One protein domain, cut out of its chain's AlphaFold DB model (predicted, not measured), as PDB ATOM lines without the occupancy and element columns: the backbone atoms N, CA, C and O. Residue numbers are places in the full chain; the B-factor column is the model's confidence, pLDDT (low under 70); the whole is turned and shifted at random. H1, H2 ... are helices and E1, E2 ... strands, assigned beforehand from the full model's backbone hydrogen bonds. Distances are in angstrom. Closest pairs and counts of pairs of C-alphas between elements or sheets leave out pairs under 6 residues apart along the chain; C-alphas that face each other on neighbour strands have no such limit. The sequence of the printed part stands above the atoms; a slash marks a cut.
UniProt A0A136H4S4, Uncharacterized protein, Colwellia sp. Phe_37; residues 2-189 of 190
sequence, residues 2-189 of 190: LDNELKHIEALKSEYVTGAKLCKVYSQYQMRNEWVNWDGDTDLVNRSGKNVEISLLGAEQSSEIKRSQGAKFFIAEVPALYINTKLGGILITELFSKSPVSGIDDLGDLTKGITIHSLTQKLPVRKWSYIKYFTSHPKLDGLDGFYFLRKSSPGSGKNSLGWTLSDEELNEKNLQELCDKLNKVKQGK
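What this domain is: This is residues 2 to 189 of the 190 residues of an uncharacterized protein of Colwellia sp. Phe_37 (UniProt A0A136H4S4). A long, strongly twisted antiparallel sheet is built on two long strands side by side, E1 and E4; it curls round H2 on one face, while H4 packs along E1 and E4 on the opposite face. The hairpin of E1 and E2 makes one end of the longest axis, and toward the other end H1 and H3 meet beside the part of the sheet that holds E5 and E6. The printed part has 188 residues, with four named helices and eight named strands in the order H1 E1 E2 E3 H2 E4 E5 H3 E6 E7 E8 H4, of the class mixed, helices and strands. The sheet is branched, with E1 and E4 having three neighbours each. The whole is compact, with a radius of gyration of the C-alphas of 18.8 A, and its outline is elongated, with spans of 60 by 36 by 30 A.

Where its parts are: H1 is residues 2 to 14, 19.0 A long, and begins at C-alpha 2 at (121.648, 451.747, 203.073). E1, residues 19 to 36, is the longest strand, 50.0 A from C-alpha 19 to C-alpha 36 at (133.164, 461.185, 161.309). E2 is residues 42 to 46, and E3 is residues 51 to 53. H2 is residues 56 to 65, 14.3 A long. E4, residues 72 to 84, measures 35.2 A and bends by 54 degrees at residue 79. E5 is residues 89 to 94, H3 residues 116 to 122 and E6 residues 129 to 134. E7, residues 148 to 154, measures 19.0 A, and E8, residues 161 to 167, measures 19.3 A. H4, residues 173 to 187, is the longest helix, 21.6 A, and ends at C-alpha 187 at (145.587, 424.380, 204.599).

How they stand to each other: E1 and E4 are antiparallel neighbours at 158 degrees, with N 21 and O 82 at 2.8 A and N 74 and O 29 at 2.8 A, within hydrogen-bond range. On the other side of E1 from E4 lie E2, beside residues 31 to 36, with N 34 and O 43 at 2.8 A, and E3, beside residues 26 to 28, with N 26 and O 53 at 2.9 A. On the other side of E4 from E1 lie E5, with N 81 and O 92 at 2.8 A, and E7, with N 75 and O 150 at 2.9 A. The edge strand E6 pairs with E5 through N 91 and O 132 at 2.8 A, and the edge strand E8 forms a hairpin with E7, with N 149 and O 166 at 2.8 A. H4 is on the sheet over E1 and E4, at a height over the sheet of 8.5 A. It runs along the strands, at 21 degrees to E1 on the local plane, and the closest C-alphas of the two are those of Gly 19 and Asn 183, 5.1 A apart. H2 is on the opposite face, and its closest C-alpha pair with E1 is Tyr 26 and Leu 56, 6.2 A. H1 only grazes the sheet, with residues 5 to 13, and H3 only grazes it with residues 116 to 120. H1 touches H3 with residues 12 to 14 alone, the closest C-alphas being those of Lys 13 and His 117, 4.8 A apart. Their lines stand at a steep tilt of 68 degrees, only just short of about perpendicular, the same way. H2 and H4 are apart. In H1, H2 and H3 every O i to N i+4 pair is within hydrogen-bond range, and in H4 8 of 11 are.

The domain as a whole: The two C-alphas farthest apart are those of Trp 38 and Lys 189, 64.5 A. The printed part has no cut. The long links are E5 to H3, with 21 residues between them, and E6 to E7, with 13. The mean pLDDT of the printed part is 85.6; 27 residues are under 70, namely 32 to 48, 105, 111, 155 to 158 and 186 to 189.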
ATOM      1  N   LEU A   2     120.238 451.425 203.377       70.88
ATOM      2  CA  LEU A   2     121.648 451.747 203.073       70.88
ATOM      3  C   LEU A   2     122.604 451.634 204.282       70.88
ATOM      4  O   LEU A   2     123.667 451.033 204.165       70.88
ATOM      5  N   ASP A   3     122.203 452.101 205.469       80.75
ATOM      6  CA  ASP A   3     123.063 452.040 206.667       80.75
ATOM      7  C   ASP A   3     123.382 450.613 207.139       80.75
ATOM      8  O   ASP A   3     124.456 450.359 207.682       80.75
ATOM      9  N   ASN A   4     122.465 449.664 206.930       83.69
ATOM     10  CA  ASN A   4     122.682 448.267 207.315       83.69
ATOM     11  C   ASN A   4     123.609 447.546 206.333       83.69
ATOM     12  O   ASN A   4     124.357 446.657 206.738       83.69
ATOM     13  N   GLU A   5     123.565 447.938 205.060       84.44
ATOM     14  CA  GLU A   5     124.446 447.418 204.019       84.44
ATOM     15  C   GLU A   5     125.873 447.945 204.198       84.44
ATOM     16  O   GLU A   5     126.820 447.161 204.194       84.44
ATOM     17  N   LEU A   6     126.031 449.243 204.476       87.44
ATOM     18  CA  LEU A   6     127.334 449.841 204.779       87.44
ATOM     19  C   LEU A   6     127.982 449.201 206.012       87.44
ATOM     20  O   LEU A   6     129.147 448.809 205.956       87.44
ATOM     21  N   LYS A   7     127.222 449.009 207.099       89.94
ATOM     22  CA  LYS A   7     127.710 448.300 208.295       89.94
ATOM     23  C   LYS A   7     128.149 446.867 207.985       89.94
ATOM     24  O   LYS A   7     129.173 446.426 208.496       89.94
ATOM     25  N   HIS A   8     127.414 446.154 207.131       87.56
ATOM     26  CA  HIS A   8     127.805 444.813 206.693       87.56
ATOM     27  C   HIS A   8     129.084 444.816 205.858       87.56
ATOM     28  O   HIS A   8     129.929 443.947 206.049       87.56
ATOM     29  N   ILE A   9     129.245 445.777 204.946       90.88
ATOM     30  CA  ILE A   9     130.461 445.899 204.136       90.88
ATOM     31  C   ILE A   9     131.673 446.172 205.033       90.88
ATOM     32  O   ILE A   9     132.715 445.547 204.844       90.88
ATOM     33  N   GLU A  10     131.544 447.042 206.036       92.56
ATOM     34  CA  GLU A  10     132.619 447.298 207.004       92.56
ATOM     35  C   GLU A  10     132.958 446.059 207.849       92.56
ATOM     36  O   GLU A  10     134.135 445.734 208.034       92.56
ATOM     37  N   ALA A  11     131.949 445.297 208.284       93.06
ATOM     38  CA  ALA A  11     132.176 444.014 208.946       93.06
ATOM     39  C   ALA A  11     132.914 443.029 208.020       93.06
ATOM     40  O   ALA A  11     133.905 442.418 208.417       93.06
ATOM     41  N   LEU A  12     132.500 442.939 206.752       93.44
ATOM     42  CA  LEU A  12     133.106 442.046 205.767       93.44
ATOM     43  C   LEU A  12     134.553 442.429 205.427       93.44
ATOM     44  O   LEU A  12     135.375 441.549 205.192       93.44
ATOM     45  N   LYS A  13     134.902 443.720 205.446       93.62
ATOM     46  CA  LYS A  13     136.290 444.180 205.276       93.62
ATOM     47  C   LYS A  13     137.224 443.650 206.369       93.62
ATOM     48  O   LYS A  13     138.397 443.402 206.095       93.62
ATOM     49  N   SER A  14     136.707 443.460 207.579       94.06
ATOM     50  CA  SER A  14     137.478 442.964 208.726       94.06
ATOM     51  C   SER A  14     137.589 441.434 208.763       94.06
ATOM     52  O   SER A  14     138.416 440.896 209.497       94.06
ATOM     53  N   GLU A  15     136.791 440.724 207.962       93.81
ATOM     54  CA  GLU A  15     136.796 439.264 207.913       93.81
ATOM     55  C   GLU A  15     138.063 438.697 207.271       93.81
ATOM     56  O   GLU A  15     138.628 439.253 206.324       93.81
ATOM     57  N   TYR A  16     138.463 437.524 207.760       93.06
ATOM     58  CA  TYR A  16     139.552 436.752 207.181       93.06
ATOM     59  C   TYR A  16     139.090 435.991 205.941       93.06
ATOM     60  O   TYR A  16     137.999 435.416 205.900       93.06
ATOM     61  N   VAL A  17     139.976 435.924 204.950       93.12
ATOM     62  CA  VAL A  17     139.791 435.083 203.768       93.12
ATOM     63  C   VAL A  17     139.743 433.610 204.180       93.12
ATOM     64  O   VAL A  17     140.642 433.111 204.858       93.12
ATOM     65  N   THR A  18     138.694 432.902 203.758       93.19
ATOM     66  CA  THR A  18     138.492 431.465 204.024       93.19
ATOM     67  C   THR A  18     138.764 430.588 202.803       93.19
ATOM     68  O   THR A  18     138.905 429.370 202.935       93.19
ATOM     69  N   GLY A  19     138.848 431.190 201.620       93.38
ATOM     70  CA  GLY A  19     139.210 430.533 200.369       93.38
ATOM     71  C   GLY A  19     138.921 431.428 199.174       93.38
ATOM     72  O   GLY A  19     138.258 432.454 199.300       93.38
ATOM     73  N   ALA A  20     139.374 431.022 198.002       94.94
ATOM     74  CA  ALA A  20     139.132 431.734 196.760       94.94
ATOM     75  C   ALA A  20     138.781 430.755 195.641       94.94
ATOM     76  O   ALA A  20     139.168 429.587 195.668       94.94
ATOM     77  N   LYS A  21     138.008 431.227 194.669       95.75
ATOM     78  CA  LYS A  21     137.698 430.490 193.449       95.75
ATOM     79  C   LYS A  21     137.728 431.433 192.263       95.75
ATOM     80  O   LYS A  21     137.318 432.590 192.370       95.75
ATOM     81  N   LEU A  22     138.177 430.916 191.133       96.19
ATOM     82  CA  LEU A  22     138.029 431.610 189.873       96.19
ATOM     83  C   LEU A  22     136.604 431.473 189.346       96.19
ATOM     84  O   LEU A  22     135.920 430.475 189.587       96.19
ATOM     85  N   CYS A  23     136.151 432.509 188.661       96.69
ATOM     86  CA  CYS A  23     134.824 432.581 188.075       96.69
ATOM     87  C   CYS A  23     134.818 433.505 186.861       96.69
ATOM     88  O   CYS A  23     135.775 434.242 186.616       96.69
ATOM     89  N   LYS A  24     133.717 433.471 186.122       95.56
ATOM     90  CA  LYS A  24     133.463 434.336 184.977       95.56
ATOM     91  C   LYS A  24     132.448 435.414 185.354       95.56
ATOM     92  O   LYS A  24     131.491 435.154 186.083       95.56
ATOM     93  N   VAL A  25     132.672 436.631 184.871       96.56
ATOM     94  CA  VAL A  25     131.740 437.760 185.004       96.56
ATOM     95  C   VAL A  25     131.521 438.409 183.647       96.56
ATOM     96  O   VAL A  25     132.307 438.219 182.723       96.56
ATOM     97  N   TYR A  26     130.457 439.193 183.531       96.75
ATOM     98  CA  TYR A  26     129.979 439.696 182.250       96.75
ATOM     99  C   TYR A  26     130.000 441.218 182.269       96.75
ATOM    100  O   TYR A  26     129.152 441.864 182.888       96.75
ATOM    101  N   SER A  27     131.010 441.799 181.624       95.19
ATOM    102  CA  SER A  27     131.155 443.245 181.515       95.19
ATOM    103  C   SER A  27     130.288 443.773 180.384       95.19
ATOM    104  O   SER A  27     130.525 443.473 179.216       95.19
ATOM    105  N   GLN A  28     129.290 444.575 180.736       93.56
ATOM    106  CA  GLN A  28     128.368 445.178 179.788       93.56
ATOM    107  C   GLN A  28     128.812 446.603 179.448       93.56
ATOM    108  O   GLN A  28     128.944 447.460 180.328       93.56
ATOM    109  N   TYR A  29     128.956 446.907 178.165       90.31
ATOM    110  CA  TYR A  29     129.257 448.260 177.719       90.31
ATOM    111  C   TYR A  29     128.582 448.585 176.387       90.31
ATOM    112  O   TYR A  29     128.267 447.721 175.577       90.31
ATOM    113  N   GLN A  30     128.299 449.863 176.190       87.25
ATOM    114  CA  GLN A  30     127.754 450.437 174.978       87.25
ATOM    115  C   GLN A  30     128.854 451.197 174.237       87.25
ATOM    116  O   GLN A  30     129.566 452.023 174.812       87.25
ATOM    117  N   MET A  31     128.938 450.971 172.931       79.31
ATOM    118  CA  MET A  31     129.701 451.844 172.045       79.31
ATOM    119  C   MET A  31     128.739 452.589 171.132       79.31
ATOM    120  O   MET A  31     127.710 452.056 170.699       79.31
ATOM    121  N   ARG A  32     129.073 453.845 170.856       69.38
ATOM    122  CA  ARG A  32     128.420 454.645 169.824       69.38
ATOM    123  C   ARG A  32     129.497 455.162 168.886       69.38
ATOM    124  O   ARG A  32     130.619 455.407 169.320       69.38
ATOM    125  N   ASN A  33     129.131 455.306 167.620       64.62
ATOM    126  CA  ASN A  33     129.940 456.061 166.678       64.62
ATOM    127  C   ASN A  33     130.030 457.498 167.207       64.62
ATOM    128  O   ASN A  33     128.994 458.107 167.497       64.62
ATOM    129  N   GLU A  34     131.240 458.016 167.371       62.09
ATOM    130  CA  GLU A  34     131.454 459.457 167.438       62.09
ATOM    131  C   GLU A  34     131.629 460.027 166.031       62.09
ATOM    132  O   GLU A  34     131.549 459.296 165.039       62.09
ATOM    133  N   TRP A  35     131.713 461.357 165.961       57.22
ATOM    134  CA  TRP A  35     131.762 462.123 164.722       57.22
ATOM    135  C   TRP A  35     132.731 461.511 163.712       57.22
ATOM    136  O   TRP A  35     133.796 461.018 164.076       57.22
ATOM    137  N   VAL A  36     132.330 461.566 162.445       57.28
ATOM    138  CA  VAL A  36     133.164 461.185 161.309       57.28
ATOM    139  C   VAL A  36     134.454 462.005 161.384       57.28
ATOM    140  O   VAL A  36     134.393 463.237 161.430       57.28
ATOM    141  N   ASN A  37     135.604 461.338 161.467       64.19
ATOM    142  CA  ASN A  37     136.892 462.005 161.340       64.19
ATOM    143  C   ASN A  37     137.038 462.567 159.909       64.19
ATOM    144  O   ASN A  37     136.218 462.290 159.032       64.19
ATOM    145  N   TRP A  38     138.057 463.388 159.646       56.81
ATOM    146  CA  TRP A  38     138.215 464.006 158.318       56.81
ATOM    147  C   TRP A  38     138.383 463.001 157.165       56.81
ATOM    148  O   TRP A  38     138.158 463.377 156.016       56.81
ATOM    149  N   ASP A  39     138.697 461.743 157.474       68.50
ATOM    150  CA  ASP A  39     138.902 460.661 156.512       68.50
ATOM    151  C   ASP A  39     137.628 459.847 156.223       68.50
ATOM    152  O   ASP A  39     137.643 458.942 155.390       68.50
ATOM    153  N   GLY A  40     136.495 460.176 156.857       56.78
ATOM    154  CA  GLY A  40     135.232 459.465 156.636       56.78
ATOM    155  C   GLY A  40     134.982 458.295 157.594       56.78
ATOM    156  O   GLY A  40     133.914 457.682 157.526       56.78
ATOM    157  N   ASP A  41     135.905 458.017 158.518       54.38
ATOM    158  CA  ASP A  41     135.781 456.945 159.502       54.38
ATOM    159  C   ASP A  41     135.077 457.427 160.775       54.38
ATOM    160  O   ASP A  41     135.265 458.545 161.251       54.38
ATOM    161  N   THR A  42     134.253 456.562 161.366       53.75
ATOM    162  CA  THR A  42     133.639 456.816 162.677       53.75
ATOM    163  C   THR A  42     134.375 456.048 163.761       53.75
ATOM    164  O   THR A  42     134.300 454.814 163.788       53.75
ATOM    165  N   ASP A  43     134.997 456.756 164.700       56.53
ATOM    166  CA  ASP A  43     135.576 456.127 165.884       56.53
ATOM    167  C   ASP A  43     134.466 455.611 166.814       56.53
ATOM    168  O   ASP A  43     133.484 456.295 167.113       56.53
ATOM    169  N   LEU A  44     134.610 454.371 167.291       61.75
ATOM    170  CA  LEU A  44     133.740 453.812 168.325       61.75
ATOM    171  C   LEU A  44     134.261 454.237 169.695       61.75
ATOM    172  O   LEU A  44     135.263 453.708 170.174       61.75
ATOM    173  N   VAL A  45     133.552 455.143 170.368       62.19
ATOM    174  CA  VAL A  45     133.940 455.570 171.718       62.19
ATOM    175  C   VAL A  45     133.147 454.806 172.769       62.19
ATOM    176  O   VAL A  45     131.915 454.704 172.730       62.19
ATOM    177  N   ASN A  46     133.878 454.248 173.734       62.72
ATOM    178  CA  ASN A  46     133.301 453.580 174.888       62.72
ATOM    179  C   ASN A  46     132.838 454.625 175.911       62.72
ATOM    180  O   ASN A  46     133.652 455.238 176.600       62.72
ATOM    181  N   ARG A  47     131.521 454.813 176.029       64.12
ATOM    182  CA  ARG A  47     130.908 455.736 177.004       64.12
ATOM    183  C   ARG A  47     130.439 455.039 178.280       64.12
ATOM    184  O   ARG A  47     129.648 455.588 179.043       64.12
ATOM    185  N   SER A  48     130.885 453.811 178.506       65.62
ATOM    186  CA  SER A  48     130.289 452.933 179.509       65.62
ATOM    187  C   SER A  48     131.062 452.959 180.812       65.62
ATOM    188  O   SER A  48     132.292 452.908 180.825       65.62
ATOM    189  N   GLY A  49     130.326 452.986 181.920       76.19
ATOM    190  CA  GLY A  49     130.881 452.739 183.247       76.19
ATOM    191  C   GLY A  49     131.268 451.271 183.463       76.19
ATOM    192  O   GLY A  49     131.211 450.437 182.561       76.19
ATOM    193  N   LYS A  50     131.626 450.940 184.706       85.88
ATOM    194  CA  LYS A  50     131.950 449.571 185.134       85.88
ATOM    195  C   LYS A  50     130.671 448.764 185.404       85.88
ATOM    196  O   LYS A  50     130.369 448.460 186.556       85.88
ATOM    197  N   ASN A  51     129.900 448.454 184.360       91.38
ATOM    198  CA  ASN A  51     128.726 447.588 184.501       91.38
ATOM    199  C   ASN A  51     129.167 446.129 184.402       91.38
ATOM    200  O   ASN A  51     129.673 445.696 183.367       91.38
ATOM    201  N   VAL A  52     128.995 445.385 185.490       94.50
ATOM    202  CA  VAL A  52     129.391 443.981 185.583       94.50
ATOM    203  C   VAL A  52     128.233 443.193 186.166       94.50
ATOM    204  O   VAL A  52     127.767 443.486 187.268       94.50
ATOM    205  N   GLU A  53     127.810 442.178 185.429       95.94
ATOM    206  CA  GLU A  53     126.827 441.199 185.866       95.94
ATOM    207  C   GLU A  53     127.516 439.875 186.203       95.94
ATOM    208  O   GLU A  53     128.566 439.532 185.657       95.94
ATOM    209  N   ILE A  54     126.923 439.119 187.125       95.38
ATOM    210  CA  ILE A  54     127.447 437.814 187.567       95.38
ATOM    211  C   ILE A  54     126.914 436.634 186.746       95.38
ATOM    212  O   ILE A  54     127.315 435.500 186.981       95.38
ATOM    213  N   SER A  55     125.985 436.890 185.819       95.75
ATOM    214  CA  SER A  55     125.410 435.883 184.927       95.75
ATOM    215  C   SER A  55     125.204 436.459 183.532       95.75
ATOM    216  O   SER A  55     124.871 437.642 183.392       95.75
ATOM    217  N   LEU A  56     125.349 435.610 182.512       95.12
ATOM    218  CA  LEU A  56     125.139 436.003 181.122       95.12
ATOM    219  C   LEU A  56     123.707 436.494 180.893       95.12
ATOM    220  O   LEU A  56     123.500 437.563 180.330       95.12
ATOM    221  N   LEU A  57     122.724 435.743 181.397       94.50
ATOM    222  CA  LEU A  57     121.312 436.096 181.270       94.50
ATOM    223  C   LEU A  57     121.024 437.480 181.866       94.50
ATOM    224  O   LEU A  57     120.318 438.277 181.253       94.50
ATOM    225  N   GLY A  58     121.606 437.790 183.030       94.69
ATOM    226  CA  GLY A  58     121.493 439.115 183.640       94.69
ATOM    227  C   GLY A  58     122.083 440.218 182.756       94.69
ATOM    228  O   GLY A  58     121.460 441.263 182.583       94.69
ATOM    229  N   ALA A  59     123.239 439.973 182.129       94.75
ATOM    230  CA  ALA A  59     123.868 440.917 181.201       94.75
ATOM    231  C   ALA A  59     123.039 441.151 179.930       94.75
ATOM    232  O   ALA A  59     122.899 442.293 179.475       94.75
ATOM    233  N   GLU A  60     122.457 440.092 179.370       94.31
ATOM    234  CA  GLU A  60     121.592 440.165 178.191       94.31
ATOM    235  C   GLU A  60     120.288 440.910 178.508       94.31
ATOM    236  O   GLU A  60     119.934 441.853 177.800       94.31
ATOM    237  N   GLN A  61     119.625 440.580 179.622       93.50
ATOM    238  CA  GLN A  61     118.416 441.275 180.081       93.50
ATOM    239  C   GLN A  61     118.686 442.754 180.380       93.50
ATOM    240  O   GLN A  61     117.928 443.622 179.951       93.50
ATOM    241  N   SER A  62     119.793 443.065 181.058       92.44
ATOM    242  CA  SER A  62     120.216 444.444 181.337       92.44
ATOM    243  C   SER A  62     120.494 445.228 180.048       92.44
ATOM    244  O   SER A  62     120.245 446.433 179.981       92.44
ATOM    245  N   SER A  63     120.978 444.564 178.993       91.25
ATOM    246  CA  SER A  63     121.164 445.167 177.665       91.25
ATOM    247  C   SER A  63     119.844 445.418 176.947       91.25
ATOM    248  O   SER A  63     119.669 446.486 176.366       91.25
ATOM    249  N   GLU A  64     118.901 444.483 177.040       90.56
ATOM    250  CA  GLU A  64     117.568 444.633 176.456       90.56
ATOM    251  C   GLU A  64     116.785 445.776 177.121       90.56
ATOM    252  O   GLU A  64     116.208 446.613 176.431       90.56
ATOM    253  N   ILE A  65     116.839 445.889 178.452       90.50
ATOM    254  CA  ILE A  65     116.175 446.971 179.202       90.50
ATOM    255  C   ILE A  65     116.738 448.345 178.815       90.50
ATOM    256  O   ILE A  65     115.997 449.320 178.714       90.50
ATOM    257  N   LYS A  66     118.052 448.438 178.582       88.50
ATOM    258  CA  LYS A  66     118.730 449.691 178.206       88.50
ATOM    259  C   LYS A  66     118.634 449.997 176.709       88.50
ATOM    260  O   LYS A  66     119.218 450.988 176.262       88.50
ATOM    261  N   ARG A  67     117.952 449.160 175.920       84.81
ATOM    262  CA  ARG A  67     117.928 449.264 174.461       84.81
ATOM    263  C   ARG A  67     117.387 450.621 174.017       84.81
ATOM    264  O   ARG A  67     116.268 451.009 174.332       84.81
ATOM    265  N   SER A  68     118.183 451.320 173.214       82.25
ATOM    266  CA  SER A  68     117.798 452.570 172.561       82.25
ATOM    267  C   SER A  68     118.123 452.500 171.071       82.25
ATOM    268  O   SER A  68     119.061 451.811 170.668       82.25
ATOM    269  N   GLN A  69     117.385 453.238 170.239       77.06
ATOM    270  CA  GLN A  69     117.664 453.309 168.803       77.06
ATOM    271  C   GLN A  69     119.123 453.733 168.548       77.06
ATOM    272  O   GLN A  69     119.641 454.637 169.206       77.06
ATOM    273  N   GLY A  70     119.803 453.033 167.634       75.12
ATOM    274  CA  GLY A  70     121.202 453.296 167.268       75.12
ATOM    275  C   GLY A  70     122.260 452.838 168.285       75.12
ATOM    276  O   GLY A  70     123.451 453.008 168.035       75.12
ATOM    277  N   ALA A  71     121.872 452.249 169.421       79.38
ATOM    278  CA  ALA A  71     122.820 451.699 170.387       79.38
ATOM    279  C   ALA A  71     123.395 450.352 169.933       79.38
ATOM    280  O   ALA A  71     122.647 449.473 169.506       79.38
ATOM    281  N   LYS A  72     124.708 450.161 170.116       86.94
ATOM    282  CA  LYS A  72     125.352 448.843 170.069       86.94
ATOM    283  C   LYS A  72     125.839 448.468 171.464       86.94
ATOM    284  O   LYS A  72     126.604 449.215 172.074       86.94
ATOM    285  N   PHE A  73     125.385 447.323 171.951       90.44
ATOM    286  CA  PHE A  73     125.787 446.734 173.218       90.44
ATOM    287  C   PHE A  73     126.835 445.657 172.998       90.44
ATOM    288  O   PHE A  73     126.841 444.954 171.986       90.44
ATOM    289  N   PHE A  74     127.699 445.532 173.986       93.06
ATOM    290  CA  PHE A  74     128.748 444.546 174.063       93.06
ATOM    291  C   PHE A  74     128.683 443.895 175.438       93.06
ATOM    292  O   PHE A  74     128.462 444.579 176.443       93.06
ATOM    293  N   ILE A  75     128.866 442.582 175.473       95.38
ATOM    294  CA  ILE A  75     129.036 441.815 176.703       95.38
ATOM    295  C   ILE A  75     130.353 441.064 176.555       95.38
ATOM    296  O   ILE A  75     130.449 440.156 175.736       95.38
ATOM    297  N   ALA A  76     131.365 441.469 177.313       95.12
ATOM    298  CA  ALA A  76     132.629 440.752 177.385       95.12
ATOM    299  C   ALA A  76     132.604 439.788 178.569       95.12
ATOM    300  O   ALA A  76     132.305 440.192 179.697       95.12
ATOM    301  N   GLU A  77     132.929 438.528 178.315       95.81
ATOM    302  CA  GLU A  77     133.234 437.559 179.360       95.81
ATOM    303  C   GLU A  77     134.628 437.862 179.916       95.81
ATOM    304  O   GLU A  77     135.599 437.946 179.171       95.81
ATOM    305  N   VAL A  78     134.728 438.069 181.228       95.19
ATOM    306  CA  VAL A  78     135.970 438.481 181.891       95.19
ATOM    307  C   VAL A  78     136.256 437.520 183.042       95.19
ATOM    308  O   VAL A  78     135.338 437.213 183.815       95.19
ATOM    309  N   PRO A  79     137.501 437.045 183.212       96.06
ATOM    310  CA  PRO A  79     137.844 436.260 184.379       96.06
ATOM    311  C   PRO A  79     137.836 437.129 185.632       96.06
ATOM    312  O   PRO A  79     138.250 438.292 185.643       96.06
ATOM    313  N   ALA A  80     137.368 436.543 186.719       95.88
ATOM    314  CA  ALA A  80     137.283 437.182 188.013       95.88
ATOM    315  C   ALA A  80     137.704 436.212 189.113       95.88
ATOM    316  O   ALA A  80     137.563 434.993 189.007       95.88
ATOM    317  N   LEU A  81     138.178 436.779 190.212       96.06
ATOM    318  CA  LEU A  81     138.457 436.054 191.435       96.06
ATOM    319  C   LEU A  81     137.356 436.348 192.447       96.06
ATOM    320  O   LEU A  81     137.127 437.503 192.810       96.06
ATOM    321  N   TYR A  82     136.702 435.298 192.932       97.25
ATOM    322  CA  TYR A  82     135.786 435.390 194.056       97.25
ATOM    323  C   TYR A  82     136.444 434.856 195.323       97.25
ATOM    324  O   TYR A  82     136.857 433.699 195.398       97.25
ATOM    325  N   ILE A  83     136.523 435.709 196.333       95.75
ATOM    326  CA  ILE A  83     137.162 435.432 197.613       95.75
ATOM    327  C   ILE A  83     136.071 435.294 198.663       95.75
ATOM    328  O   ILE A  83     135.260 436.197 198.866       95.75
ATOM    329  N   ASN A  84     136.064 434.146 199.324       95.31
ATOM    330  CA  ASN A  84     135.102 433.778 200.343       95.31
ATOM    331  C   ASN A  84     135.581 434.246 201.718       95.31
ATOM    332  O   ASN A  84     136.768 434.167 202.047       95.31
ATOM    333  N   THR A  85     134.626 434.657 202.537       94.44
ATOM    334  CA  THR A  85     134.755 434.827 203.985       94.44
ATOM    335  C   THR A  85     133.649 434.032 204.676       94.44
ATOM    336  O   THR A  85     132.942 433.260 204.028       94.44
ATOM    337  N   LYS A  86     133.496 434.171 205.997       92.94
ATOM    338  CA  LYS A  86     132.351 433.581 206.709       92.94
ATOM    339  C   LYS A  86     131.050 434.354 206.486       92.94
ATOM    340  O   LYS A  86     129.984 433.754 206.526       92.94
ATOM    341  N   LEU A  87     131.143 435.670 206.284       93.12
ATOM    342  CA  LEU A  87     129.986 436.565 206.159       93.12
ATOM    343  C   LEU A  87     129.522 436.766 204.709       93.12
ATOM    344  O   LEU A  87     128.480 437.370 204.482       93.12
ATOM    345  N   GLY A  88     130.293 436.305 203.725       94.50
ATOM    346  CA  GLY A  88     129.996 436.495 202.310       94.50
ATOM    347  C   GLY A  88     131.267 436.453 201.475       94.50
ATOM    348  O   GLY A  88     132.099 435.563 201.634       94.50
ATOM    349  N   GLY A  89     131.458 437.419 200.582       95.00
ATOM    350  CA  GLY A  89     132.708 437.483 199.835       95.00
ATOM    351  C   GLY A  89     132.906 438.748 199.030       95.00
ATOM    352  O   GLY A  89     132.058 439.641 198.999       95.00
ATOM    353  N   ILE A  90     134.042 438.801 198.351       96.12
ATOM    354  CA  ILE A  90     134.367 439.859 197.400       96.12
ATOM    355  C   ILE A  90     134.660 439.256 196.036       96.12
ATOM    356  O   ILE A  90     135.263 438.192 195.923       96.12
ATOM    357  N   LEU A  91     134.237 439.958 194.999       96.25
ATOM    358  CA  LEU A  91     134.537 439.658 193.611       96.25
ATOM    359  C   LEU A  91     135.494 440.716 193.092       96.25
ATOM    360  O   LEU A  91     135.233 441.908 193.255       96.25
ATOM    361  N   ILE A  92     136.574 440.273 192.463       94.81
ATOM    362  CA  ILE A  92     137.641 441.131 191.963       94.81
ATOM    363  C   ILE A  92     137.903 440.790 190.505       94.81
ATOM    364  O   ILE A  92     138.061 439.623 190.152       94.81
ATOM    365  N   THR A  93     137.971 441.810 189.659       93.69
ATOM    366  CA  THR A  93     138.390 441.679 188.262       93.69
ATOM    367  C   THR A  93     138.989 442.994 187.763       93.69
ATOM    368  O   THR A  93     138.972 444.013 188.459       93.69
ATOM    369  N   GLU A  94     139.517 442.983 186.548       93.06
ATOM    370  CA  GLU A  94     139.988 444.161 185.834       93.06
ATOM    371  C   GLU A  94     139.380 444.154 184.434       93.06
ATOM    372  O   GLU A  94     139.608 443.235 183.650       93.06
ATOM    373  N   LEU A  95     138.583 445.177 184.129       91.69
ATOM    374  CA  LEU A  95     137.912 445.286 182.837       91.69
ATOM    375  C   LEU A  95     138.894 445.770 181.765       91.69
ATOM    376  O   LEU A  95     139.828 446.514 182.066       91.69
ATOM    377  N   PHE A  96     138.654 445.394 180.507       88.69
ATOM    378  CA  PHE A  96     139.456 445.835 179.354       88.69
ATOM    379  C   PHE A  96     140.961 445.527 179.479       88.69
ATOM    380  O   PHE A  96     141.797 446.242 178.928       88.69
ATOM    381  N   SER A  97     141.310 444.464 180.209       89.94
ATOM    382  CA  SER A  97     142.683 443.998 180.390       89.94
ATOM    383  C   SER A  97     142.815 442.570 179.882       89.94
ATOM    384  O   SER A  97     142.038 441.699 180.265       89.94
ATOM    385  N   LYS A  98     143.839 442.316 179.060       90.38
ATOM    386  CA  LYS A  98     144.189 440.958 178.616       90.38
ATOM    387  C   LYS A  98     144.827 440.118 179.719       90.38
ATOM    388  O   LYS A  98     144.909 438.906 179.589       90.38
ATOM    389  N   SER A  99     145.308 440.750 180.790       89.00
ATOM    390  CA  SER A  99     145.912 440.053 181.925       89.00
ATOM    391  C   SER A  99     145.478 440.710 183.237       89.00
ATOM    392  O   SER A  99     146.218 441.535 183.800       89.00
ATOM    393  N   PRO A 100     144.251 440.396 183.696       88.31
ATOM    394  CA  PRO A 100     143.679 441.001 184.886       88.31
ATOM    395  C   PRO A 100     144.539 440.769 186.117       88.31
ATOM    396  O   PRO A 100     145.039 439.667 186.347       88.31
ATOM    397  N   VAL A 101     144.668 441.817 186.931       84.06
ATOM    398  CA  VAL A 101     145.350 441.744 188.230       84.06
ATOM    399  C   VAL A 101     146.839 441.360 188.084       84.06
ATOM    400  O   VAL A 101     147.444 440.732 188.949       84.06
ATOM    401  N   SER A 102     147.458 441.760 186.970       85.06
ATOM    402  CA  SER A 102     148.911 441.664 186.784       85.06
ATOM    403  C   SER A 102     149.668 442.585 187.756       85.06
ATOM    404  O   SER A 102     149.174 443.652 188.131       85.06
ATOM    405  N   GLY A 103     150.891 442.199 188.134       78.06
ATOM    406  CA  GLY A 103     151.761 443.005 189.006       78.06
ATOM    407  C   GLY A 103     151.435 442.915 190.500       78.06
ATOM    408  O   GLY A 103     151.705 443.853 191.245       78.06
ATOM    409  N   ILE A 104     150.821 441.813 190.950       78.56
ATOM    410  CA  ILE A 104     150.836 441.450 192.374       78.56
ATOM    411  C   ILE A 104     152.139 440.709 192.640       78.56
ATOM    412  O   ILE A 104     152.204 439.481 192.546       78.56
ATOM    413  N   ASP A 105     153.172 441.469 192.974       66.94
ATOM    414  CA  ASP A 105     154.505 440.903 193.168       66.94
ATOM    415  C   ASP A 105     154.648 440.268 194.560       66.94
ATOM    416  O   ASP A 105     155.255 439.206 194.697       66.94
ATOM    417  N   ASP A 106     154.001 440.836 195.586       71.00
ATOM    418  CA  ASP A 106     154.069 440.308 196.949       71.00
ATOM    419  C   ASP A 106     152.765 440.508 197.746       71.00
ATOM    420  O   ASP A 106     152.339 441.621 198.053       71.00
ATOM    421  N   LEU A 107     152.130 439.396 198.131       73.12
ATOM    422  CA  LEU A 107     151.014 439.399 199.089       73.12
ATOM    423  C   LEU A 107     151.498 439.327 200.543       73.12
ATOM    424  O   LEU A 107     150.676 439.373 201.464       73.12
ATOM    425  N   GLY A 108     152.809 439.276 200.759       72.25
ATOM    426  CA  GLY A 108     153.471 439.008 202.022       72.25
ATOM    427  C   GLY A 108     153.270 437.571 202.495       72.25
ATOM    428  O   GLY A 108     152.650 436.736 201.832       72.25
ATOM    429  N   ASP A 109     153.761 437.301 203.700       72.38
ATOM    430  CA  ASP A 109     153.481 436.058 204.407       72.38
ATOM    431  C   ASP A 109     151.987 435.969 204.765       72.38
ATOM    432  O   ASP A 109     151.484 436.660 205.654       72.38
ATOM    433  N   LEU A 110     151.270 435.107 204.042       75.94
ATOM    434  CA  LEU A 110     149.844 434.872 204.236       75.94
ATOM    435  C   LEU A 110     149.540 433.842 205.343       75.94
ATOM    436  O   LEU A 110     148.365 433.596 205.620       75.94
ATOM    437  N   THR A 111     150.544 433.241 205.998       67.81
ATOM    438  CA  THR A 111     150.345 432.189 207.021       67.81
ATOM    439  C   THR A 111     149.535 432.664 208.228       67.81
ATOM    440  O   THR A 111     148.757 431.898 208.798       67.81
ATOM    441  N   LYS A 112     149.630 433.952 208.578       74.75
ATOM    442  CA  LYS A 112     148.849 434.571 209.664       74.75
ATOM    443  C   LYS A 112     147.373 434.795 209.301       74.75
ATOM    444  O   LYS A 112     146.572 435.178 210.153       74.75
ATOM    445  N   GLY A 113     146.984 434.493 208.063       83.25
ATOM    446  CA  GLY A 113     145.704 434.887 207.492       83.25
ATOM    447  C   GLY A 113     145.740 436.330 206.995       83.25
ATOM    448  O   GLY A 113     146.501 437.162 207.480       83.25
ATOM    449  N   ILE A 114     144.894 436.626 206.012       90.50
ATOM    450  CA  ILE A 114     144.736 437.965 205.447       90.50
ATOM    451  C   ILE A 114     143.271 438.374 205.552       90.50
ATOM    452  O   ILE A 114     142.377 437.563 205.294       90.50
ATOM    453  N   THR A 115     143.023 439.611 205.974       92.50
ATOM    454  CA  THR A 115     141.677 440.185 205.961       92.50
ATOM    455  C   THR A 115     141.347 440.726 204.578       92.50
ATOM    456  O   THR A 115     142.239 441.036 203.782       92.50
ATOM    457  N   ILE A 116     140.058 440.880 204.291       93.00
ATOM    458  CA  ILE A 116     139.592 441.493 203.045       93.00
ATOM    459  C   ILE A 116     140.179 442.896 202.864       93.00
ATOM    460  O   ILE A 116     140.691 443.210 201.790       93.00
ATOM    461  N   HIS A 117     140.178 443.718 203.914       92.75
ATOM    462  CA  HIS A 117     140.752 445.057 203.873       92.75
ATOM    463  C   HIS A 117     142.230 445.021 203.469       92.75
ATOM    464  O   HIS A 117     142.606 445.638 202.471       92.75
ATOM    465  N   SER A 118     143.053 444.240 204.175       90.50
ATOM    466  CA  SER A 118     144.485 444.131 203.880       90.50
ATOM    467  C   SER A 118     144.758 443.587 202.480       90.50
ATOM    468  O   SER A 118     145.686 444.052 201.828       90.50
ATOM    469  N   LEU A 119     143.950 442.638 201.996       90.56
ATOM    470  CA  LEU A 119     144.066 442.133 200.631       90.56
ATOM    471  C   LEU A 119     143.770 443.232 199.609       90.56
ATOM    472  O   LEU A 119     144.575 443.448 198.711       90.56
ATOM    473  N   THR A 120     142.661 443.960 199.765       90.12
ATOM    474  CA  THR A 120     142.276 445.018 198.814       90.12
ATOM    475  C   THR A 120     143.289 446.162 198.734       90.12
ATOM    476  O   THR A 120     143.474 446.707 197.653       90.12
ATOM    477  N   GLN A 121     143.993 446.476 199.829       89.12
ATOM    478  CA  GLN A 121     145.074 447.474 199.846       89.12
ATOM    479  C   GLN A 121     146.321 447.038 199.060       89.12
ATOM    480  O   GLN A 121     147.088 447.885 198.615       89.12
ATOM    481  N   LYS A 122     146.533 445.727 198.887       88.19
ATOM    482  CA  LYS A 122     147.670 445.172 198.132       88.19
ATOM    483  C   LYS A 122     147.379 444.987 196.644       88.19
ATOM    484  O   LYS A 122     148.284 444.655 195.884       88.19
ATOM    485  N   LEU A 123     146.127 445.149 196.218       87.38
ATOM    486  CA  LEU A 123     145.770 445.014 194.811       87.38
ATOM    487  C   LEU A 123     146.226 446.247 194.029       87.38
ATOM    488  O   LEU A 123     146.093 447.369 194.524       87.38
ATOM    489  N   PRO A 124     146.697 446.074 192.784       83.69
ATOM    490  CA  PRO A 124     147.082 447.201 191.952       83.69
ATOM    491  C   PRO A 124     145.869 448.102 191.693       83.69
ATOM    492  O   PRO A 124     144.823 447.667 191.196       83.69
ATOM    493  N   VAL A 125     146.019 449.388 192.011       84.00
ATOM    494  CA  VAL A 125     145.002 450.399 191.717       84.00
ATOM    495  C   VAL A 125     145.074 450.720 190.231       84.00
ATOM    496  O   VAL A 125     145.994 451.390 189.769       84.00
ATOM    497  N   ARG A 126     144.095 450.238 189.465       86.88
ATOM    498  CA  ARG A 126     143.996 450.499 188.028       86.88
ATOM    499  C   ARG A 126     142.664 451.146 187.699       86.88
ATOM    500  O   ARG A 126     141.649 450.899 188.357       86.88
ATOM    501  N   LYS A 127     142.651 451.945 186.627       86.62
ATOM    502  CA  LYS A 127     141.449 452.648 186.141       86.62
ATOM    503  C   LYS A 127     140.252 451.703 186.038       86.62
ATOM    504  O   LYS A 127     139.148 452.054 186.456       86.62
ATOM    505  N   TRP A 128     140.485 450.491 185.545       90.25
ATOM    506  CA  TRP A 128     139.452 449.504 185.258       90.25
ATOM    507  C   TRP A 128     139.344 448.364 186.278       90.25
ATOM    508  O   TRP A 128     138.586 447.425 186.045       90.25
ATOM    509  N   SER A 129     140.003 448.469 187.441       90.88
ATOM    510  CA  SER A 129     139.789 447.530 188.549       90.88
ATOM    511  C   SER A 129     138.339 447.595 189.029       90.88
ATOM    512  O   SER A 129     137.783 448.683 189.222       90.88
ATOM    513  N   TYR A 130     137.721 446.440 189.235       92.75
ATOM    514  CA  TYR A 130     136.358 446.310 189.727       92.75
ATOM    515  C   TYR A 130     136.340 445.404 190.953       92.75
ATOM    516  O   TYR A 130     136.820 444.273 190.902       92.75
ATOM    517  N   ILE A 131     135.780 445.916 192.050       93.88
ATOM    518  CA  ILE A 131     135.611 445.186 193.305       93.88
ATOM    519  C   ILE A 131     134.148 445.302 193.713       93.88
ATOM    520  O   ILE A 131     133.631 446.411 193.850       93.88
ATOM    521  N   LYS A 132     133.489 444.163 193.924       94.81
ATOM    522  CA  LYS A 132     132.110 444.100 194.417       94.81
ATOM    523  C   LYS A 132     132.039 443.245 195.671       94.81
ATOM    524  O   LYS A 132     132.572 442.139 195.703       94.81
ATOM    525  N   TYR A 133     131.361 443.766 196.685       94.81
ATOM    526  CA  TYR A 133     131.116 443.079 197.947       94.81
ATOM    527  C   TYR A 133     129.782 442.340 197.867       94.81
ATOM    528  O   TYR A 133     128.810 442.861 197.320       94.81
ATOM    529  N   PHE A 134     129.739 441.134 198.419       94.62
ATOM    530  CA  PHE A 134     128.528 440.340 198.539       94.62
ATOM    531  C   PHE A 134     128.322 439.959 200.002       94.62
ATOM    532  O   PHE A 134     129.188 439.340 200.615       94.62
ATOM    533  N   THR A 135     127.151 440.298 200.539       91.25
ATOM    534  CA  THR A 135     126.698 439.918 201.891       91.25
ATOM    535  C   THR A 135     126.184 438.477 201.969       91.25
ATOM    536  O   THR A 135     125.761 438.012 203.019       91.25
ATOM    537  N   SER A 136     126.187 437.768 200.842       91.69
ATOM    538  CA  SER A 136     125.879 436.344 200.717       91.69
ATOM    539  C   SER A 136     126.765 435.734 199.630       91.69
ATOM    540  O   SER A 136     127.442 436.456 198.900       91.69
ATOM    541  N   HIS A 137     126.801 434.409 199.514       92.75
ATOM    542  CA  HIS A 137     127.585 433.749 198.470       92.75
ATOM    543  C   HIS A 137     126.752 433.591 197.191       92.75
ATOM    544  O   HIS A 137     125.856 432.742 197.163       92.75
ATOM    545  N   PRO A 138     127.014 434.370 196.123       93.62
ATOM    546  CA  PRO A 138     126.266 434.236 194.886       93.62
ATOM    547  C   PRO A 138     126.610 432.928 194.166       93.62
ATOM    548  O   PRO A 138     127.722 432.391 194.268       93.62
ATOM    549  N   LYS A 139     125.661 432.450 193.358       94.25
ATOM    550  CA  LYS A 139     125.955 431.467 192.317       94.25
ATOM    551  C   LYS A 139     126.752 432.174 191.220       94.25
ATOM    552  O   LYS A 139     126.303 433.187 190.695       94.25
ATOM    553  N   LEU A 140     127.940 431.656 190.932       93.88
ATOM    554  CA  LEU A 140     128.877 432.210 189.958       93.88
ATOM    555  C   LEU A 140     129.198 431.138 188.929       93.88
ATOM    556  O   LEU A 140     129.349 429.971 189.304       93.88
ATOM    557  N   ASP A 141     129.344 431.555 187.679       93.00
ATOM    558  CA  ASP A 141     129.807 430.678 186.614       93.00
ATOM    559  C   ASP A 141     131.297 430.379 186.818       93.00
ATOM    560  O   ASP A 141     132.091 431.268 187.142       93.00
ATOM    561  N   GLY A 142     131.670 429.105 186.695       90.75
ATOM    562  CA  GLY A 142     133.067 428.681 186.771       90.75
ATOM    563  C   GLY A 142     133.876 429.172 185.570       90.75
ATOM    564  O   GLY A 142     133.315 429.636 184.579       90.75
ATOM    565  N   LEU A 143     135.201 429.058 185.658       89.38
ATOM    566  CA  LEU A 143     136.046 429.197 184.476       89.38
ATOM    567  C   LEU A 143     136.045 427.902 183.667       89.38
ATOM    568  O   LEU A 143     136.148 426.810 184.220       89.38
ATOM    569  N   ASP A 144     135.931 428.061 182.356       87.75
ATOM    570  CA  ASP A 144     135.987 427.016 181.335       87.75
ATOM    571  C   ASP A 144     137.201 427.190 180.402       87.75
ATOM    572  O   ASP A 144     137.418 426.356 179.528       87.75
ATOM    573  N   GLY A 145     138.002 428.247 180.601       85.69
ATOM    574  CA  GLY A 145     139.167 428.585 179.780       85.69
ATOM    575  C   GLY A 145     138.833 429.272 178.452       85.69
ATOM    576  O   GLY A 145     139.744 429.551 177.676       85.69
ATOM    577  N   PHE A 146     137.557 429.569 178.188       92.25
ATOM    578  CA  PHE A 146     137.109 430.241 176.968       92.25
ATOM    579  C   PHE A 146     136.413 431.555 177.317       92.25
ATOM    580  O   PHE A 146     135.590 431.614 178.232       92.25
ATOM    581  N   TYR A 147     136.711 432.615 176.571       94.06
ATOM    582  CA  TYR A 147     136.076 433.917 176.750       94.06
ATOM    583  C   TYR A 147     135.550 434.414 175.423       94.06
ATOM    584  O   TYR A 147     136.212 434.298 174.394       94.06
ATOM    585  N   PHE A 148     134.358 434.989 175.471       95.44
ATOM    586  CA  PHE A 148     133.702 435.526 174.296       95.44
ATOM    587  C   PHE A 148     133.354 436.994 174.501       95.44
ATOM    588  O   PHE A 148     132.882 437.418 175.563       95.44
ATOM    589  N   LEU A 149     133.523 437.764 173.436       95.00
ATOM    590  CA  LEU A 149     132.891 439.052 173.257       95.00
ATOM    591  C   LEU A 149     131.597 438.855 172.470       95.00
ATOM    592  O   LEU A 149     131.585 438.355 171.346       95.00
ATOM    593  N   ARG A 150     130.487 439.286 173.060       95.00
ATOM    594  CA  ARG A 150     129.172 439.288 172.422       95.00
ATOM    595  C   ARG A 150     128.864 440.688 171.946       95.00
ATOM    596  O   ARG A 150     128.807 441.613 172.751       95.00
ATOM    597  N   LYS A 151     128.616 440.839 170.652       92.88
ATOM    598  CA  LYS A 151     128.205 442.100 170.037       92.88
ATOM    599  C   LYS A 151     126.732 442.040 169.679       92.88
ATOM    600  O   LYS A 151     126.297 441.123 168.982       92.88
ATOM    601  N   SER A 152     125.968 443.030 170.127       90.88
ATOM    602  CA  SER A 152     124.552 443.113 169.797       90.88
ATOM    603  C   SER A 152     124.368 443.425 168.314       90.88
ATOM    604  O   SER A 152     125.011 444.335 167.779       90.88
ATOM    605  N   SER A 153     123.424 442.746 167.684       82.94
ATOM    606  CA  SER A 153     122.931 443.015 166.338       82.94
ATOM    607  C   SER A 153     121.419 443.265 166.381       82.94
ATOM    608  O   SER A 153     120.741 442.780 167.299       82.94
ATOM    609  N   PRO A 154     120.863 444.025 165.419       72.06
ATOM    610  CA  PRO A 154     119.420 444.074 165.236       72.06
ATOM    611  C   PRO A 154     118.930 442.645 164.987       72.06
ATOM    612  O   PRO A 154     119.346 442.015 164.014       72.06
ATOM    613  N   GLY A 155     118.095 442.107 165.877       64.25
ATOM    614  CA  GLY A 155     117.526 440.779 165.677       64.25
ATOM    615  C   GLY A 155     116.715 440.768 164.382       64.25
ATOM    616  O   GLY A 155     115.835 441.608 164.205       64.25
ATOM    617  N   SER A 156     117.003 439.843 163.461       52.22
ATOM    618  CA  SER A 156     116.268 439.726 162.197       52.22
ATOM    619  C   SER A 156     114.788 439.425 162.476       52.22
ATOM    620  O   SER A 156     114.423 438.285 162.767       52.22
ATOM    621  N   GLY A 157     113.940 440.456 162.458       56.41
ATOM    622  CA  GLY A 157     112.498 440.336 162.696       56.41
ATOM    623  C   GLY A 157     112.083 439.990 164.133       56.41
ATOM    624  O   GLY A 157     110.936 439.604 164.342       56.41
ATOM    625  N   LYS A 158     112.975 440.106 165.129       56.44
ATOM    626  CA  LYS A 158     112.664 439.815 166.542       56.44
ATOM    627  C   LYS A 158     112.675 441.095 167.379       56.44
ATOM    628  O   LYS A 158     113.555 441.934 167.218       56.44
ATOM    629  N   ASN A 159     111.739 441.207 168.324       70.12
ATOM    630  CA  ASN A 159     111.648 442.296 169.314       70.12
ATOM    631  C   ASN A 159     112.778 442.268 170.374       70.12
ATOM    632  O   ASN A 159     112.612 442.845 171.445       70.12
ATOM    633  N   SER A 160     113.895 441.586 170.101       80.69
ATOM    634  CA  SER A 160     115.008 441.363 171.027       80.69
ATOM    635  C   SER A 160     116.359 441.498 170.322       80.69
ATOM    636  O   SER A 160     116.462 441.293 169.107       80.69
ATOM    637  N   LEU A 161     117.412 441.796 171.082       84.00
ATOM    638  CA  LEU A 161     118.787 441.811 170.580       84.00
ATOM    639  C   LEU A 161     119.230 440.411 170.115       84.00
ATOM    640  O   LEU A 161     118.984 439.408 170.786       84.00
ATOM    641  N   GLY A 162     119.894 440.349 168.957       87.12
ATOM    642  CA  GLY A 162     120.686 439.189 168.543       87.12
ATOM    643  C   GLY A 162     122.144 439.360 168.966       87.12
ATOM    644  O   GLY A 162     122.608 440.492 169.110       87.12
ATOM    645  N   TRP A 163     122.893 438.267 169.115       90.81
ATOM    646  CA  TRP A 163     124.291 438.309 169.558       90.81
ATOM    647  C   TRP A 163     125.210 437.609 168.564       90.81
ATOM    648  O   TRP A 163     124.982 436.458 168.202       90.81
ATOM    649  N   THR A 164     126.263 438.303 168.150       92.06
ATOM    650  CA  THR A 164     127.395 437.706 167.435       92.06
ATOM    651  C   THR A 164     128.517 437.469 168.435       92.06
ATOM    652  O   THR A 164     128.804 438.363 169.231       92.06
ATOM    653  N   LEU A 165     129.122 436.283 168.401       94.25
ATOM    654  CA  LEU A 165     130.216 435.900 169.288       94.25
ATOM    655  C   LEU A 165     131.553 436.036 168.558       94.25
ATOM    656  O   LEU A 165     131.658 435.673 167.386       94.25
ATOM    657  N   SER A 166     132.557 436.533 169.267       94.31
ATOM    658  CA  SER A 166     133.960 436.476 168.869       94.31
ATOM    659  C   SER A 166     134.808 436.052 170.058       94.31
ATOM    660  O   SER A 166     134.562 436.510 171.174       94.31
ATOM    661  N   ASP A 167     135.795 435.203 169.815       94.00
ATOM    662  CA  ASP A 167     136.692 434.709 170.854       94.00
ATOM    663  C   ASP A 167     137.593 435.837 171.371       94.00
ATOM    664  O   ASP A 167     138.033 436.704 170.613       94.00
ATOM    665  N   GLU A 168     137.865 435.820 172.672       92.38
ATOM    666  CA  GLU A 168     138.766 436.748 173.349       92.38
ATOM    667  C   GLU A 168     139.903 435.970 174.012       92.38
ATOM    668  O   GLU A 168     139.696 435.114 174.874       92.38
ATOM    669  N   GLU A 169     141.135 436.299 173.634       91.50
ATOM    670  CA  GLU A 169     142.328 435.741 174.261       91.50
ATOM    671  C   GLU A 169     142.640 436.500 175.555       91.50
ATOM    672  O   GLU A 169     143.248 437.579 175.544       91.50
ATOM    673  N   LEU A 170     142.230 435.923 176.686       91.38
ATOM    674  CA  LEU A 170     142.514 436.448 178.020       91.38
ATOM    675  C   LEU A 170     143.471 435.525 178.777       91.38
ATOM    676  O   LEU A 170     143.346 434.305 178.764       91.38
ATOM    677  N   ASN A 171     144.431 436.134 179.469       90.56
ATOM    678  CA  ASN A 171     145.413 435.442 180.287       90.56
ATOM    679  C   ASN A 171     145.013 435.499 181.767       90.56
ATOM    680  O   ASN A 171     145.194 436.517 182.442       90.56
ATOM    681  N   GLU A 172     144.520 434.373 182.275       90.88
ATOM    682  CA  GLU A 172     144.076 434.192 183.661       90.88
ATOM    683  C   GLU A 172     145.196 433.850 184.656       90.88
ATOM    684  O   GLU A 172     144.938 433.764 185.857       90.88
ATOM    685  N   LYS A 173     146.446 433.685 184.201       92.06
ATOM    686  CA  LYS A 173     147.560 433.174 185.021       92.06
ATOM    687  C   LYS A 173     147.721 433.914 186.351       92.06
ATOM    688  O   LYS A 173     147.844 433.279 187.392       92.06
ATOM    689  N   ASN A 174     147.668 435.246 186.337       90.62
ATOM    690  CA  ASN A 174     147.831 436.052 187.554       90.62
ATOM    691  C   ASN A 174     146.681 435.841 188.553       90.62
ATOM    692  O   ASN A 174     146.905 435.788 189.764       90.62
ATOM    693  N   LEU A 175     145.450 435.682 188.057       92.06
ATOM    694  CA  LEU A 175     144.297 435.365 188.895       92.06
ATOM    695  C   LEU A 175     144.419 433.957 189.481       92.06
ATOM    696  O   LEU A 175     144.134 433.774 190.664       92.06
ATOM    697  N   GLN A 176     144.867 432.985 188.683       93.25
ATOM    698  CA  GLN A 176     145.104 431.613 189.130       93.25
ATOM    699  C   GLN A 176     146.173 431.558 190.224       93.25
ATOM    700  O   GLN A 176     145.923 431.012 191.296       93.25
ATOM    701  N   GLU A 177     147.318 432.213 190.024       91.12
ATOM    702  CA  GLU A 177     148.378 432.293 191.034       91.12
ATOM    703  C   GLU A 177     147.887 432.937 192.339       91.12
ATOM    704  O   GLU A 177     148.184 432.443 193.431       91.12
ATOM    705  N   LEU A 178     147.107 434.019 192.248       91.00
ATOM    706  CA  LEU A 178     146.487 434.659 193.409       91.00
ATOM    707  C   LEU A 178     145.494 433.715 194.110       91.00
ATOM    708  O   LEU A 178     145.516 433.600 195.337       91.00
ATOM    709  N   CYS A 179     144.651 433.018 193.347       93.31
ATOM    710  CA  CYS A 179     143.694 432.038 193.858       93.31
ATOM    711  C   CYS A 179     144.401 430.922 194.639       93.31
ATOM    712  O   CYS A 179     144.033 430.622 195.778       93.31
ATOM    713  N   ASP A 180     145.467 430.363 194.069       91.88
ATOM    714  CA  ASP A 180     146.250 429.295 194.688       91.88
ATOM    715  C   ASP A 180     146.954 429.769 195.958       91.88
ATOM    716  O   ASP A 180     146.925 429.073 196.979       91.88
ATOM    717  N   LYS A 181     147.541 430.975 195.941       89.19
ATOM    718  CA  LYS A 181     148.142 431.594 197.133       89.19
ATOM    719  C   LYS A 181     147.118 431.719 198.264       89.19
ATOM    720  O   LYS A 181     147.407 431.299 199.383       89.19
ATOM    721  N   LEU A 182     145.916 432.225 197.982       90.75
ATOM    722  CA  LEU A 182     144.857 432.388 198.988       90.75
ATOM    723  C   LEU A 182     144.316 431.047 199.504       90.75
ATOM    724  O   LEU A 182     144.008 430.922 200.689       90.75
ATOM    725  N   ASN A 183     144.240 430.022 198.655       91.38
ATOM    726  CA  ASN A 183     143.775 428.694 199.062       91.38
ATOM    727  C   ASN A 183     144.805 427.919 199.899       91.38
ATOM    728  O   ASN A 183     144.410 427.152 200.781       91.38
ATOM    729  N   LYS A 184     146.110 428.148 199.703       85.81
ATOM    730  CA  LYS A 184     147.170 427.555 200.543       85.81
ATOM    731  C   LYS A 184     147.092 428.013 202.003       85.81
ATOM    732  O   LYS A 184     147.308 427.203 202.901       85.81
ATOM    733  N   VAL A 185     146.688 429.261 202.257       73.81
ATOM    734  CA  VAL A 185     146.486 429.811 203.619       73.81
ATOM    735  C   VAL A 185     145.527 428.960 204.447       73.81
ATOM    736  O   VAL A 185     145.727 428.759 205.642       73.81
ATOM    737  N   LYS A 186     144.484 428.424 203.806       64.25
ATOM    738  CA  LYS A 186     143.476 427.588 204.460       64.25
ATOM    739  C   LYS A 186     144.059 426.273 204.983       64.25
ATOM    740  O   LYS A 186     143.603 425.769 206.005       64.25
ATOM    741  N   GLN A 187     145.045 425.705 204.288       58.84
ATOM    742  CA  GLN A 187     145.587 424.380 204.599       58.84
ATOM    743  C   GLN A 187     146.542 424.389 205.802       58.84
ATOM    744  O   GLN A 187     146.703 423.355 206.440       58.84
ATOM    745  N   GLY A 188     147.117 425.547 206.151       55.41
ATOM    746  CA  GLY A 188     148.025 425.711 207.293       55.41
ATOM    747  C   GLY A 188     147.349 425.888 208.661       55.41
ATOM    748  O   GLY A 188     148.049 426.035 209.654       55.41
ATOM    749  N   LYS A 189     146.008 425.893 208.731       50.25
ATOM    750  CA  LYS A 189     145.226 426.002 209.981       50.25
ATOM    751  C   LYS A 189     144.564 424.674 210.390       50.25
ATOM    752  O   LYS A 189     143.399 424.679 210.789       50.25
TER     753      LYS A 189